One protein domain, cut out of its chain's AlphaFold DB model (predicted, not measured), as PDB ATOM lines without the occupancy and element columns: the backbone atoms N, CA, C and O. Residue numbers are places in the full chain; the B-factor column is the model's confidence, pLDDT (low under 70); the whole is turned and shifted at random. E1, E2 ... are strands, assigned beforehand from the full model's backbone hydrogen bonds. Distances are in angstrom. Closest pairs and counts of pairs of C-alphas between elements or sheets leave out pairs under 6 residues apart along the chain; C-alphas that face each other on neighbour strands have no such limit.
ATOM      1  N   ASN A  41       1.653   8.705 -14.032       98.44
ATOM      2  CA  ASN A  41       0.625   7.689 -13.816       98.44
ATOM      3  C   ASN A  41      -0.278   8.215 -12.701       98.44
ATOM      4  O   ASN A  41       0.086   8.156 -11.530       98.44
ATOM      5  N   GLY A  42      -1.382   8.839 -13.096       98.00
ATOM      6  CA  GLY A  42      -2.236   9.622 -12.222       98.00
ATOM      7  C   GLY A  42      -3.630   9.041 -12.085       98.00
ATOM      8  O   GLY A  42      -4.196   8.452 -13.014       98.00
ATOM      9  N   HIS A  43      -4.182   9.248 -10.901       98.44
ATOM     10  CA  HIS A  43      -5.564   8.966 -10.587       98.44
ATOM     11  C   HIS A  43      -6.071  10.024  -9.617       98.44
ATOM     12  O   HIS A  43      -5.443  10.284  -8.591       98.44
ATOM     13  N   CYS A  44      -7.204  10.628  -9.946       97.81
ATOM     14  CA  CYS A  44      -7.837  11.640  -9.122       97.81
ATOM     15  C   CYS A  44      -9.343  11.396  -9.076       97.81
ATOM     16  O   CYS A  44      -9.984  11.241 -10.112       97.81
ATOM     17  N   GLU A  45      -9.897  11.398  -7.869       97.25
ATOM     18  CA  GLU A  45     -11.326  11.482  -7.613       97.25
ATOM     19  C   GLU A  45     -11.565  12.640  -6.642       97.25
ATOM     20  O   GLU A  45     -11.055  12.634  -5.521       97.25
ATOM     21  N   GLN A  46     -12.297  13.658  -7.087       94.19
ATOM     22  CA  GLN A  46     -12.598  14.842  -6.285       94.19
ATOM     23  C   GLN A  46     -14.029  15.307  -6.497       94.19
ATOM     24  O   GLN A  46     -14.610  15.148  -7.572       94.19
ATOM     25  N   ARG A  47     -14.574  15.941  -5.463       92.88
ATOM     26  CA  ARG A  47     -15.850  16.642  -5.501       92.88
ATOM     27  C   ARG A  47     -15.682  17.995  -4.827       92.88
ATOM     28  O   ARG A  47     -15.200  18.067  -3.700       92.88
ATOM     29  N   GLU A  48     -16.063  19.040  -5.538       87.88
ATOM     30  CA  GLU A  48     -16.048  20.420  -5.079       87.88
ATOM     31  C   GLU A  48     -17.348  20.755  -4.337       87.88
ATOM     32  O   GLU A  48     -18.333  20.008  -4.378       87.88
ATOM     33  N   VAL A  49     -17.334  21.873  -3.610       84.44
ATOM     34  CA  VAL A  49     -18.441  22.293  -2.734       84.44
ATOM     35  C   VAL A  49     -19.704  22.626  -3.532       84.44
ATOM     36  O   VAL A  49     -20.810  22.351  -3.071       84.44
ATOM     37  N   ASP A  50     -19.546  23.171  -4.737       84.75
ATOM     38  CA  ASP A  50     -20.638  23.481  -5.668       84.75
ATOM     39  C   ASP A  50     -21.231  22.232  -6.351       84.75
ATOM     40  O   ASP A  50     -22.243  22.308  -7.047       84.75
ATOM     41  N   GLY A  51     -20.641  21.059  -6.107       87.31
ATOM     42  CA  GLY A  51     -21.079  19.786  -6.655       87.31
ATOM     43  C   GLY A  51     -20.396  19.386  -7.961       87.31
ATOM     44  O   GLY A  51     -20.686  18.276  -8.433       87.31
ATOM     45  N   TYR A  52     -19.475  20.198  -8.501       92.69
ATOM     46  CA  TYR A  52     -18.574  19.765  -9.566       92.69
ATOM     47  C   TYR A  52     -17.765  18.554  -9.083       92.69
ATOM     48  O   TYR A  52     -17.340  18.489  -7.931       92.69
ATOM     49  N   SER A  53     -17.561  17.545  -9.925       94.88
ATOM     50  CA  SER A  53     -16.705  16.412  -9.557       94.88
ATOM     51  C   SER A  53     -15.955  15.846 -10.743       94.88
ATOM     52  O   SER A  53     -16.528  15.744 -11.827       94.88
ATOM     53  N   ASP A  54     -14.738  15.382 -10.487       96.44
ATOM     54  CA  ASP A  54     -13.904  14.649 -11.431       96.44
ATOM     55  C   ASP A  54     -13.627  13.246 -10.903       96.44
ATOM     56  O   ASP A  54     -13.305  13.069  -9.729       96.44
ATOM     57  N   ASN A  55     -13.678  12.260 -11.791       98.00
ATOM     58  CA  ASN A  55     -13.018  10.973 -11.621       98.00
ATOM     59  C   ASN A  55     -12.173  10.726 -12.873       98.00
ATOM     60  O   ASN A  55     -12.722  10.651 -13.972       98.00
ATOM     61  N   ILE A  56     -10.852  10.671 -12.724       98.69
ATOM     62  CA  ILE A  56      -9.916  10.539 -13.837       98.69
ATOM     63  C   ILE A  56      -8.815   9.524 -13.538       98.69
ATOM     64  O   ILE A  56      -8.234   9.485 -12.452       98.69
ATOM     65  N   ARG A  57      -8.482   8.725 -14.548       98.75
ATOM     66  CA  ARG A  57      -7.253   7.945 -14.664       98.75
ATOM     67  C   ARG A  57      -6.512   8.402 -15.916       98.75
ATOM     68  O   ARG A  57      -7.067   8.396 -17.015       98.75
ATOM     69  N   LEU A  58      -5.241   8.750 -15.748       98.81
ATOM     70  CA  LEU A  58      -4.396   9.273 -16.815       98.81
ATOM     71  C   LEU A  58      -3.007   8.640 -16.748       98.81
ATOM     72  O   LEU A  58      -2.337   8.715 -15.722       98.81
ATOM     73  N   ILE A  59      -2.550   8.057 -17.854       98.69
ATOM     74  CA  ILE A  59      -1.162   7.605 -18.000       98.69
ATOM     75  C   ILE A  59      -0.550   8.326 -19.191       98.69
ATOM     76  O   ILE A  59      -1.053   8.216 -20.311       98.69
ATOM     77  N   VAL A  60       0.552   9.027 -18.944       98.06
ATOM     78  CA  VAL A  60       1.325   9.755 -19.947       98.06
ATOM     79  C   VAL A  60       2.785   9.350 -19.844       98.06
ATOM     80  O   VAL A  60       3.334   9.274 -18.747       98.06
ATOM     81  N   ASP A  61       3.419   9.133 -20.986       97.31
ATOM     82  CA  ASP A  61       4.854   8.893 -21.089       97.31
ATOM     83  C   ASP A  61       5.456   9.854 -22.112       97.31
ATOM     84  O   ASP A  61       5.223   9.714 -23.312       97.31
ATOM     85  N   SER A  62       6.177  10.872 -21.641       95.25
ATOM     86  CA  SER A  62       6.791  11.902 -22.484       95.25
ATOM     87  C   SER A  62       5.807  12.503 -23.508       95.25
ATOM     88  O   SER A  62       6.077  12.527 -24.708       95.25
ATOM     89  N   ASN A  63       4.655  12.981 -23.021       96.00
ATOM     90  CA  ASN A  63       3.483  13.459 -23.778       96.00
ATOM     91  C   ASN A  63       2.699  12.394 -24.571       96.00
ATOM     92  O   ASN A  63       1.628  12.708 -25.094       96.00
ATOM     93  N   ALA A  64       3.148  11.140 -24.643       97.12
ATOM     94  CA  ALA A  64       2.360  10.076 -25.253       97.12
ATOM     95  C   ALA A  64       1.264   9.603 -24.288       97.12
ATOM     96  O   ALA A  64       1.573   9.043 -23.233       97.12
ATOM     97  N   ILE A  65      -0.011   9.794 -24.640       98.25
ATOM     98  CA  ILE A  65      -1.122   9.343 -23.790       98.25
ATOM     99  C   ILE A  65      -1.296   7.832 -23.959       98.25
ATOM    100  O   ILE A  65      -1.598   7.343 -25.046       98.25
ATOM    101  N   LYS A  66      -1.096   7.082 -22.874       98.56
ATOM    102  CA  LYS A  66      -1.245   5.617 -22.838       98.56
ATOM    103  C   LYS A  66      -2.593   5.182 -22.277       98.56
ATOM    104  O   LYS A  66      -3.074   4.107 -22.617       98.56
ATOM    105  N   ALA A  67      -3.198   6.005 -21.425       98.69
ATOM    106  CA  ALA A  67      -4.547   5.797 -20.920       98.69
ATOM    107  C   ALA A  67      -5.195   7.142 -20.596       98.69
ATOM    108  O   ALA A  67      -4.551   8.006 -20.005       98.69
ATOM    109  N   LEU A  68      -6.469   7.275 -20.949       98.81
ATOM    110  CA  LEU A  68      -7.355   8.339 -20.497       98.81
ATOM    111  C   LEU A  68      -8.722   7.715 -20.242       98.81
ATOM    112  O   LEU A  68      -9.296   7.082 -21.131       98.81
ATOM    113  N   ASP A  69      -9.214   7.921 -19.036       98.75
ATOM    114  CA  ASP A  69     -10.564   7.612 -18.599       98.75
ATOM    115  C   ASP A  69     -10.956   8.749 -17.652       98.75
ATOM    116  O   ASP A  69     -10.367   8.878 -16.584       98.75
ATOM    117  N   TRP A  70     -11.859   9.629 -18.080       98.56
ATOM    118  CA  TRP A  70     -12.268  10.805 -17.321       98.56
ATOM    119  C   TRP A  70     -13.781  10.969 -17.362       98.56
ATOM    120  O   TRP A  70     -14.378  11.078 -18.433       98.56
ATOM    121  N   THR A  71     -14.398  11.019 -16.186       98.12
ATOM    122  CA  THR A  71     -15.774  11.468 -15.991       98.12
ATOM    123  C   THR A  71     -15.776  12.774 -15.209       98.12
ATOM    124  O   THR A  71     -15.393  12.788 -14.041       98.12
ATOM    125  N   ALA A  72     -16.273  13.842 -15.826       96.88
ATOM    126  CA  ALA A  72     -16.578  15.104 -15.160       96.88
ATOM    127  C   ALA A  72     -18.088  15.228 -14.923       96.88
ATOM    128  O   ALA A  72     -18.891  14.739 -15.728       96.88
ATOM    129  N   LYS A  73     -18.490  15.893 -13.837       95.69
ATOM    130  CA  LYS A  73     -19.897  16.211 -13.551       95.69
ATOM    131  C   LYS A  73     -20.130  17.698 -13.253       95.69
ATOM    132  O   LYS A  73     -20.368  18.037 -12.096       95.69
ATOM    133  N   PRO A  74     -20.093  18.582 -14.263       89.81
ATOM    134  CA  PRO A  74     -20.589  19.953 -14.131       89.81
ATOM    135  C   PRO A  74     -22.111  19.963 -13.898       89.81
ATOM    136  O   PRO A  74     -22.893  19.584 -14.775       89.81
ATOM    137  N   ASP A  75     -22.553  20.387 -12.711       81.62
ATOM    138  CA  ASP A  75     -23.969  20.482 -12.310       81.62
ATOM    139  C   ASP A  75     -24.780  19.182 -12.490       81.62
ATOM    140  O   ASP A  75     -25.854  19.173 -13.094       81.62
ATOM    141  N   ASN A  76     -24.262  18.052 -11.996       78.06
ATOM    142  CA  ASN A  76     -24.867  16.707 -12.089       78.06
ATOM    143  C   ASN A  76     -25.008  16.117 -13.509       78.06
ATOM    144  O   ASN A  76     -25.390  14.950 -13.640       78.06
ATOM    145  N   ARG A  77     -24.675  16.857 -14.573       89.25
ATOM    146  CA  ARG A  77     -24.597  16.318 -15.939       89.25
ATOM    147  C   ARG A  77     -23.260  15.620 -16.124       89.25
ATOM    148  O   ARG A  77     -22.230  16.188 -15.800       89.25
ATOM    149  N   SER A  78     -23.269  14.396 -16.640       93.25
ATOM    150  CA  SER A  78     -22.049  13.603 -16.805       93.25
ATOM    151  C   SER A  78     -21.427  13.827 -18.181       93.25
ATOM    152  O   SER A  78     -22.099  13.630 -19.192       93.25
ATOM    153  N   CYS A  79     -20.137  14.148 -18.216       96.38
ATOM    154  CA  CYS A  79     -19.321  14.190 -19.427       96.38
ATOM    155  C   CYS A  79     -18.205  13.151 -19.324       96.38
ATOM    156  O   CYS A  79     -17.525  13.076 -18.303       96.38
ATOM    157  N   ARG A  80     -18.055  12.313 -20.355       97.38
ATOM    158  CA  ARG A  80     -17.170  11.142 -20.347       97.38
ATOM    159  C   ARG A  80     -16.185  11.212 -21.507       97.38
ATOM    160  O   ARG A  80     -16.591  11.317 -22.661       97.38
ATOM    161  N   PHE A  81     -14.905  11.066 -21.195       98.50
ATOM    162  CA  PHE A  81     -13.809  11.088 -22.153       98.50
ATOM    163  C   PHE A  81     -12.940   9.845 -21.957       98.50
ATOM    164  O   PHE A  81     -12.459   9.573 -20.861       98.50
ATOM    165  N   GLU A  82     -12.752   9.067 -23.020       98.56
ATOM    166  CA  GLU A  82     -12.009   7.806 -22.983       98.56
ATOM    167  C   GLU A  82     -11.053   7.755 -24.167       98.56
ATOM    168  O   GLU A  82     -11.467   8.065 -25.282       98.56
ATOM    169  N   LEU A  83      -9.814   7.306 -23.958       98.69
ATOM    170  CA  LEU A  83      -8.769   7.331 -24.990       98.69
ATOM    171  C   LEU A  83      -9.204   6.693 -26.318       98.69
ATOM    172  O   LEU A  83      -8.861   7.205 -27.372       98.69
ATOM    173  N   LYS A  84     -10.007   5.620 -26.288       98.50
ATOM    174  CA  LYS A  84     -10.512   4.937 -27.496       98.50
ATOM    175  C   LYS A  84     -11.317   5.848 -28.442       98.50
ATOM    176  O   LYS A  84     -11.453   5.533 -29.620       98.50
ATOM    177  N   ASN A  85     -11.856   6.956 -27.931       98.62
ATOM    178  CA  ASN A  85     -12.651   7.926 -28.689       98.62
ATOM    179  C   ASN A  85     -11.805   9.083 -29.240       98.62
ATOM    180  O   ASN A  85     -12.353   9.994 -29.859       98.62
ATOM    181  N   PHE A  86     -10.491   9.061 -29.011       98.75
ATOM    182  CA  PHE A  86      -9.574  10.120 -29.397       98.75
ATOM    183  C   PHE A  86      -8.358   9.557 -30.126       98.75
ATOM    184  O   PHE A  86      -7.938   8.420 -29.913       98.75
ATOM    185  N   THR A  87      -7.755  10.397 -30.955       98.56
ATOM    186  CA  THR A  87      -6.482  10.131 -31.617       98.56
ATOM    187  C   THR A  87      -5.473  11.183 -31.187       98.56
ATOM    188  O   THR A  87      -5.769  12.378 -31.168       98.56
ATOM    189  N   GLN A  88      -4.263  10.749 -30.838       98.12
ATOM    190  CA  GLN A  88      -3.193  11.673 -30.484       98.12
ATOM    191  C   GLN A  88      -2.696  12.439 -31.711       98.12
ATOM    192  O   GLN A  88      -2.318  11.843 -32.722       98.12
ATOM    193  N   VAL A  89      -2.649  13.767 -31.597       97.75
ATOM    194  CA  VAL A  89      -2.070  14.643 -32.615       97.75
ATOM    195  C   VAL A  89      -0.539  14.603 -32.489       97.75
ATOM    196  O   VAL A  89      -0.005  14.899 -31.416       97.75
ATOM    197  N   PRO A  90       0.200  14.236 -33.552       93.19
ATOM    198  CA  PRO A  90       1.651  14.105 -33.485       93.19
ATOM    199  C   PRO A  90       2.358  15.468 -33.419       93.19
ATOM    200  O   PRO A  90       1.823  16.488 -33.855       93.19
ATOM    201  N   ASN A  91       3.608  15.462 -32.945       84.62
ATOM    202  CA  ASN A  91       4.539  16.601 -32.987       84.62
ATOM    203  C   ASN A  91       4.040  17.880 -32.289       84.62
ATOM    204  O   ASN A  91       4.379  18.995 -32.694       84.62
ATOM    205  N   ARG A  92       3.240  17.733 -31.230       82.44
ATOM    206  CA  ARG A  92       2.789  18.847 -30.390       82.44
ATOM    207  C   ARG A  92       3.692  19.013 -29.166       82.44
ATOM    208  O   ARG A  92       4.205  18.043 -28.613       82.44
ATOM    209  N   GLN A  93       3.879  20.265 -28.748       85.81
ATOM    210  CA  GLN A  93       4.649  20.618 -27.548       85.81
ATOM    211  C   GLN A  93       3.960  20.140 -26.259       85.81
ATOM    212  O   GLN A  93       4.626  19.770 -25.295       85.81
ATOM    213  N   VAL A  94       2.627  20.122 -26.268       92.12
ATOM    214  CA  VAL A  94       1.762  19.543 -25.233       92.12
ATOM    215  C   VAL A  94       1.149  18.249 -25.755       92.12
ATOM    216  O   VAL A  94       1.068  18.057 -26.969       92.12
ATOM    217  N   ALA A  95       0.696  17.364 -24.869       96.56
ATOM    218  CA  ALA A  95      -0.090  16.230 -25.328       96.56
ATOM    219  C   ALA A  95      -1.465  16.730 -25.791       96.56
ATOM    220  O   ALA A  95      -2.145  17.457 -25.069       96.56
ATOM    221  N   ASP A  96      -1.848  16.345 -27.002       98.00
ATOM    222  CA  ASP A  96      -3.074  16.771 -27.668       98.00
ATOM    223  C   ASP A  96      -3.802  15.529 -28.189       98.00
ATOM    224  O   ASP A  96      -3.234  14.730 -28.941       98.00
ATOM    225  N   LEU A  97      -5.039  15.351 -27.740       98.75
ATOM    226  CA  LEU A  97      -5.958  14.317 -28.191       98.75
ATOM    227  C   LEU A  97      -7.102  14.975 -28.956       98.75
ATOM    228  O   LEU A  97      -7.857  15.743 -28.372       98.75
ATOM    229  N   GLN A  98      -7.281  14.625 -30.225       98.69
ATOM    230  CA  GLN A  98      -8.420  15.057 -31.035       98.69
ATOM    231  C   GLN A  98      -9.509  13.985 -31.023       98.69
ATOM    232  O   GLN A  98      -9.209  12.800 -31.174       98.69
ATOM    233  N   SER A  99     -10.769  14.381 -30.855       98.56
ATOM    234  CA  SER A  99     -11.896  13.447 -30.906       98.56
ATOM    235  C   SER A  99     -12.048  12.824 -32.296       98.56
ATOM    236  O   SER A  99     -11.898  13.479 -33.331       98.56
ATOM    237  N   ASN A 100     -12.388  11.535 -32.315       98.31
ATOM    238  CA  ASN A 100     -12.598  10.771 -33.543       98.31
ATOM    239  C   ASN A 100     -13.910  11.148 -34.256       98.31
ATOM    240  O   ASN A 100     -14.054  10.880 -35.447       98.31
ATOM    241  N   THR A 101     -14.867  11.749 -33.542       97.25
ATOM    242  CA  THR A 101     -16.203  12.089 -34.067       97.25
ATOM    243  C   THR A 101     -16.435  13.591 -34.208       97.25
ATOM    244  O   THR A 101     -17.310  13.997 -34.966       97.25
ATOM    245  N   ASP A 102     -15.655  14.416 -33.509       97.31
ATOM    246  CA  ASP A 102     -15.679  15.875 -33.615       97.31
ATOM    247  C   ASP A 102     -14.247  16.407 -33.638       97.31
ATOM    248  O   ASP A 102     -13.584  16.493 -32.608       97.31
ATOM    249  N   ARG A 103     -13.763  16.794 -34.819       96.94
ATOM    250  CA  ARG A 103     -12.372  17.235 -34.978       96.94
ATOM    251  C   ARG A 103     -12.055  18.567 -34.299       96.94
ATOM    252  O   ARG A 103     -10.877  18.896 -34.206       96.94
ATOM    253  N   ASN A 104     -13.054  19.323 -33.845       96.88
ATOM    254  CA  ASN A 104     -12.815  20.539 -33.070       96.88
ATOM    255  C   ASN A 104     -12.644  20.244 -31.576       96.88
ATOM    256  O   ASN A 104     -12.033  21.045 -30.875       96.88
ATOM    257  N   CYS A 105     -13.134  19.098 -31.099       98.19
ATOM    258  CA  CYS A 105     -12.987  18.706 -29.708       98.19
ATOM    259  C   CYS A 105     -11.589  18.155 -29.449       98.19
ATOM    260  O   CYS A 105     -11.203  17.105 -29.976       98.19
ATOM    261  N   HIS A 106     -10.855  18.860 -28.593       98.38
ATOM    262  CA  HIS A 106      -9.518  18.493 -28.156       98.38
ATOM    263  C   HIS A 106      -9.457  18.298 -26.640       98.38
ATOM    264  O   HIS A 106     -10.154  18.975 -25.884       98.38
ATOM    265  N   ILE A 107      -8.585  17.394 -26.195       98.44
ATOM    266  CA  ILE A 107      -8.155  17.285 -24.800       98.44
ATOM    267  C   ILE A 107      -6.659  17.555 -24.751       98.44
ATOM    268  O   ILE A 107      -5.866  16.845 -25.374       98.44
ATOM    269  N   TYR A 108      -6.283  18.568 -23.981       98.06
ATOM    270  CA  TYR A 108      -4.896  18.934 -23.757       98.06
ATOM    271  C   TYR A 108      -4.413  18.408 -22.413       98.06
ATOM    272  O   TYR A 108      -5.128  18.503 -21.414       98.06
ATOM    273  N   VAL A 109      -3.180  17.899 -22.389       97.62
ATOM    274  CA  VAL A 109      -2.442  17.609 -21.157       97.62
ATOM    275  C   VAL A 109      -1.097  18.318 -21.204       97.62
ATOM    276  O   VAL A 109      -0.287  18.088 -22.109       97.62
ATOM    277  N   TRP A 110      -0.844  19.174 -20.221       95.88
ATOM    278  CA  TRP A 110       0.403  19.928 -20.132       95.88
ATOM    279  C   TRP A 110       0.836  20.133 -18.686       95.88
ATOM    280  O   TRP A 110       0.062  19.960 -17.748       95.88
ATOM    281  N   ARG A 111       2.105  20.497 -18.512       93.50
ATOM    282  CA  ARG A 111       2.654  20.911 -17.224       93.50
ATOM    283  C   ARG A 111       2.558  22.429 -17.097       93.50
ATOM    284  O   ARG A 111       3.087  23.146 -17.944       93.50
ATOM    285  N   ASP A 112       1.937  22.907 -16.028       86.94
ATOM    286  CA  ASP A 112       2.077  24.291 -15.570       86.94
ATOM    287  C   ASP A 112       3.136  24.388 -14.450       86.94
ATOM    288  O   ASP A 112       3.938  23.473 -14.268       86.94
ATOM    289  N   ASN A 113       3.201  25.510 -13.724       82.06
ATOM    290  CA  ASN A 113       4.187  25.689 -12.649       82.06
ATOM    291  C   ASN A 113       4.118  24.609 -11.569       82.06
ATOM    292  O   ASN A 113       5.160  24.158 -11.093       82.06
ATOM    293  N   ASN A 114       2.902  24.238 -11.169       89.38
ATOM    294  CA  ASN A 114       2.655  23.481  -9.945       89.38
ATOM    295  C   ASN A 114       1.816  22.217 -10.187       89.38
ATOM    296  O   ASN A 114       1.741  21.375  -9.296       89.38
ATOM    297  N   HIS A 115       1.230  22.059 -11.375       94.12
ATOM    298  CA  HIS A 115       0.294  20.993 -11.710       94.12
ATOM    299  C   HIS A 115       0.586  20.394 -13.090       94.12
ATOM    300  O   HIS A 115       1.251  20.977 -13.954       94.12
ATOM    301  N   ILE A 116       0.067  19.189 -13.291       96.12
ATOM    302  CA  ILE A 116      -0.266  18.676 -14.615       96.12
ATOM    303  C   ILE A 116      -1.740  18.987 -14.835       96.12
ATOM    304  O   ILE A 116      -2.585  18.526 -14.069       96.12
ATOM    305  N   THR A 117      -2.041  19.761 -15.868       96.69
ATOM    306  CA  THR A 117      -3.402  20.183 -16.185       96.69
ATOM    307  C   THR A 117      -3.971  19.337 -17.320       96.69
ATOM    308  O   THR A 117      -3.284  19.090 -18.313       96.69
ATOM    309  N   VAL A 118      -5.228  18.907 -17.172       97.88
ATOM    310  CA  VAL A 118      -6.036  18.249 -18.210       97.88
ATOM    311  C   VAL A 118      -7.250  19.124 -18.501       97.88
ATOM    312  O   VAL A 118      -8.020  19.412 -17.587       97.88
ATOM    313  N   ALA A 119      -7.445  19.541 -19.750       97.31
ATOM    314  CA  ALA A 119      -8.568  20.404 -20.120       97.31
ATOM    315  C   ALA A 119      -9.172  20.022 -21.470       97.31
ATOM    316  O   ALA A 119      -8.465  19.550 -22.362       97.31
ATOM    317  N   THR A 120     -10.474  20.261 -21.622       97.75
ATOM    318  CA  THR A 120     -11.170  20.178 -22.908       97.75
ATOM    319  C   THR A 120     -11.066  21.497 -23.669       97.75
ATOM    320  O   THR A 120     -10.907  22.567 -23.083       97.75
ATOM    321  N   ASN A 121     -11.194  21.427 -24.990       97.06
ATOM    322  CA  ASN A 121     -11.353  22.579 -25.866       97.06
ATOM    323  C   ASN A 121     -12.382  22.248 -26.953       97.06
ATOM    324  O   ASN A 121     -12.195  21.271 -27.671       97.06
ATOM    325  N   THR A 122     -13.434  23.066 -27.069       96.06
ATOM    326  CA  THR A 122     -14.496  22.960 -28.094       96.06
ATOM    327  C   THR A 122     -15.137  21.563 -28.172       96.06
ATOM    328  O   THR A 122     -15.162  20.918 -29.217       96.06
ATOM    329  N   CYS A 123     -15.618  21.057 -27.031       97.06
ATOM    330  CA  CYS A 123     -16.193  19.713 -26.899       97.06
ATOM    331  C   CYS A 123     -17.713  19.711 -26.671       97.06
ATOM    332  O   CYS A 123     -18.251  18.754 -26.111       97.06
ATOM    333  N   GLU A 124     -18.422  20.751 -27.106       94.75
ATOM    334  CA  GLU A 124     -19.865  20.940 -26.894       94.75
ATOM    335  C   GLU A 124     -20.700  19.769 -27.444       94.75
ATOM    336  O   GLU A 124     -21.684  19.364 -26.827       94.75
ATOM    337  N   ASN A 125     -20.277  19.173 -28.566       94.50
ATOM    338  CA  ASN A 125     -20.966  18.032 -29.179       94.50
ATOM    339  C   ASN A 125     -20.790  16.721 -28.395       94.50
ATOM    340  O   ASN A 125     -21.611  15.813 -28.523       94.50
ATOM    341  N   LEU A 126     -19.720  16.599 -27.603       94.31
ATOM    342  CA  LEU A 126     -19.437  15.420 -26.771       94.31
ATOM    343  C   LEU A 126     -19.914  15.613 -25.325       94.31
ATOM    344  O   LEU A 126     -20.191  14.643 -24.623       94.31
ATOM    345  N   CYS A 127     -20.005  16.863 -24.878       94.38
ATOM    346  CA  CYS A 127     -20.383  17.257 -23.532       94.38
ATOM    347  C   CYS A 127     -21.286  18.490 -23.611       94.38
ATOM    348  O   CYS A 127     -20.814  19.616 -23.745       94.38
ATOM    349  N   ALA A 128     -22.596  18.301 -23.433       90.75
ATOM    350  CA  ALA A 128     -23.574  19.398 -23.438       90.75
ATOM    351  C   ALA A 128     -23.387  20.419 -22.291       90.75
ATOM    352  O   ALA A 128     -24.116  21.403 -22.201       90.75
ATOM    353  N   ALA A 129     -22.457  20.153 -21.375       91.56
ATOM    354  CA  ALA A 129     -22.069  21.021 -20.272       91.56
ATOM    355  C   ALA A 129     -20.624  21.539 -20.424       91.56
ATOM    356  O   ALA A 129     -19.982  21.856 -19.423       91.56
ATOM    357  N   ASN A 130     -20.086  21.565 -21.653       90.31
ATOM    358  CA  ASN A 130     -18.703  21.970 -21.924       90.31
ATOM    359  C   ASN A 130     -18.401  23.399 -21.448       90.31
ATOM    360  O   ASN A 130     -17.300  23.666 -20.983       90.31
ATOM    361  N   ASP A 131     -19.394  24.287 -21.487       91.06
ATOM    362  CA  ASP A 131     -19.326  25.664 -20.984       91.06
ATOM    363  C   ASP A 131     -19.001  25.761 -19.484       91.06
ATOM    364  O   ASP A 131     -18.540  26.798 -19.013       91.06
ATOM    365  N   LYS A 132     -19.223  24.674 -18.741       92.38
ATOM    366  CA  LYS A 132     -18.990  24.569 -17.296       92.38
ATOM    367  C   LYS A 132     -17.873  23.594 -16.940       92.38
ATOM    368  O   LYS A 132     -17.683  23.281 -15.769       92.38
ATOM    369  N   MET A 133     -17.167  23.058 -17.932       94.44
ATOM    370  CA  MET A 133     -16.039  22.166 -17.691       94.44
ATOM    371  C   MET A 133     -14.889  22.943 -17.055       94.44
ATOM    372  O   MET A 133     -14.394  23.915 -17.618       94.44
ATOM    373  N   LEU A 134     -14.439  22.481 -15.893       94.19
ATOM    374  CA  LEU A 134     -13.223  22.959 -15.256       94.19
ATOM    375  C   LEU A 134     -12.056  22.027 -15.612       94.19
ATOM    376  O   LEU A 134     -12.264  20.828 -15.808       94.19
ATOM    377  N   PRO A 135     -10.821  22.545 -15.681       95.62
ATOM    378  CA  PRO A 135      -9.649  21.702 -15.868       95.62
ATOM    379  C   PRO A 135      -9.427  20.794 -14.656       95.62
ATOM    380  O   PRO A 135      -9.627  21.214 -13.517       95.62
ATOM    381  N   VAL A 136      -8.929  19.578 -14.877       96.81
ATOM    382  CA  VAL A 136      -8.383  18.753 -13.793       96.81
ATOM    383  C   VAL A 136      -6.957  19.207 -13.511       96.81
ATOM    384  O   VAL A 136      -6.132  19.246 -14.425       96.81
ATOM    385  N   LEU A 137      -6.650  19.482 -12.245       96.62
ATOM    386  CA  LEU A 137      -5.294  19.751 -11.774       96.62
ATOM    387  C   LEU A 137      -4.764  18.518 -11.040       96.62
ATOM    388  O   LEU A 137      -5.349  18.072 -10.050       96.62
ATOM    389  N   LEU A 138      -3.660  17.956 -11.527       97.62
ATOM    390  CA  LEU A 138      -3.011  16.783 -10.950       97.62
ATOM    391  C   LEU A 138      -1.651  17.152 -10.366       97.62
ATOM    392  O   LEU A 138      -0.889  17.923 -10.951       97.62
ATOM    393  N   ASN A 139      -1.306  16.536  -9.242       96.50
ATOM    394  CA  ASN A 139       0.009  16.682  -8.640       96.50
ATOM    395  C   ASN A 139       1.087  16.087  -9.565       96.50
ATOM    396  O   ASN A 139       1.005  14.902  -9.889       96.50
TER     397      ASN A 139
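AT A GLANCE: This is residues 41 to 139 of the 150 residues of an uncharacterized protein of Ephemeroptericola cinctiostellae (UniProt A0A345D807). Two antiparallel sheets stand face to face as a sandwich, their strands crossed at 62 degrees. Strands E1 E2 E3 E4 make one layer and E5 E6 E7 E8 E9 the other, and the chain changes from the one to the other at the tight link from E4 to E5. The printed part has 99 residues, with nine named strands, E1 to E9 along the chain, and no named helix; within each sheet the strands lie side by side in chain order, and the class is all strand. The whole is compact, with a radius of gyration of the C-alphas of 12.7 A and spans of 37 by 31 by 21 A.

HOW THE PARTS SIT: E1, residues 41 to 47, and E2, residues 53 to 61, form a hairpin, with N 44 and O 56 2.9 A apart. E3, residues 64 to 72, is the antiparallel neighbour of E2, with N 57 and O 69 2.8 A apart; E3 bends by 64 degrees at residue 67. E4, residues 79 to 82, is an edge strand beside E3, with N 70 and O 81 2.8 A apart. These four strands are a meander, each the antiparallel neighbour of the one before. A second meander begins with E5, residues 86 to 88, and E6, residues 95 to 99, where N 87 and O 98 are 2.8 A apart. E7, residues 106 to 111, follows beside E6, with N 97 and O 107 2.9 A apart. E8, residues 116 to 121, pairs with E7, with N 108 and O 119 2.9 A apart. E9, residues 136 to 138, is an edge strand beside E8, with N 118 and O 136 2.9 A apart. This second sheet is strongly twisted, its strands' lines turning by 49 degrees from edge to edge. Where the two sheets face each other, they are 9.7 A centre to centre and their best planes are 14 degrees apart. The closest C-alphas of E1 and E9 are those of Cys 44 and Leu 138, 7.3 A apart; those of E3 and E6 are Ala 64 and Ala 95, 6.6 A apart.

IN THESE COORDINATES: E1 begins at C-alpha 41, (0.625, 7.689, -13.816), and is 20.5 A long. E2 is 25.6 A long and E3 22.0 A. E5 begins at C-alpha 86, (-9.574, 10.120, -29.397). E7 is 16.5 A long and E8 16.3 A. E9 ends at C-alpha 138, (-3.011, 16.783, -10.950).

THE WHOLE: The two C-alphas farthest apart are those of Val 49 and Asn 91, 38.4 A. The printed part has no cut. The one long link is residues 122 to 135, between E8 and E9. The mean pLDDT of the printed part is 95.0, and no printed residue is under 70.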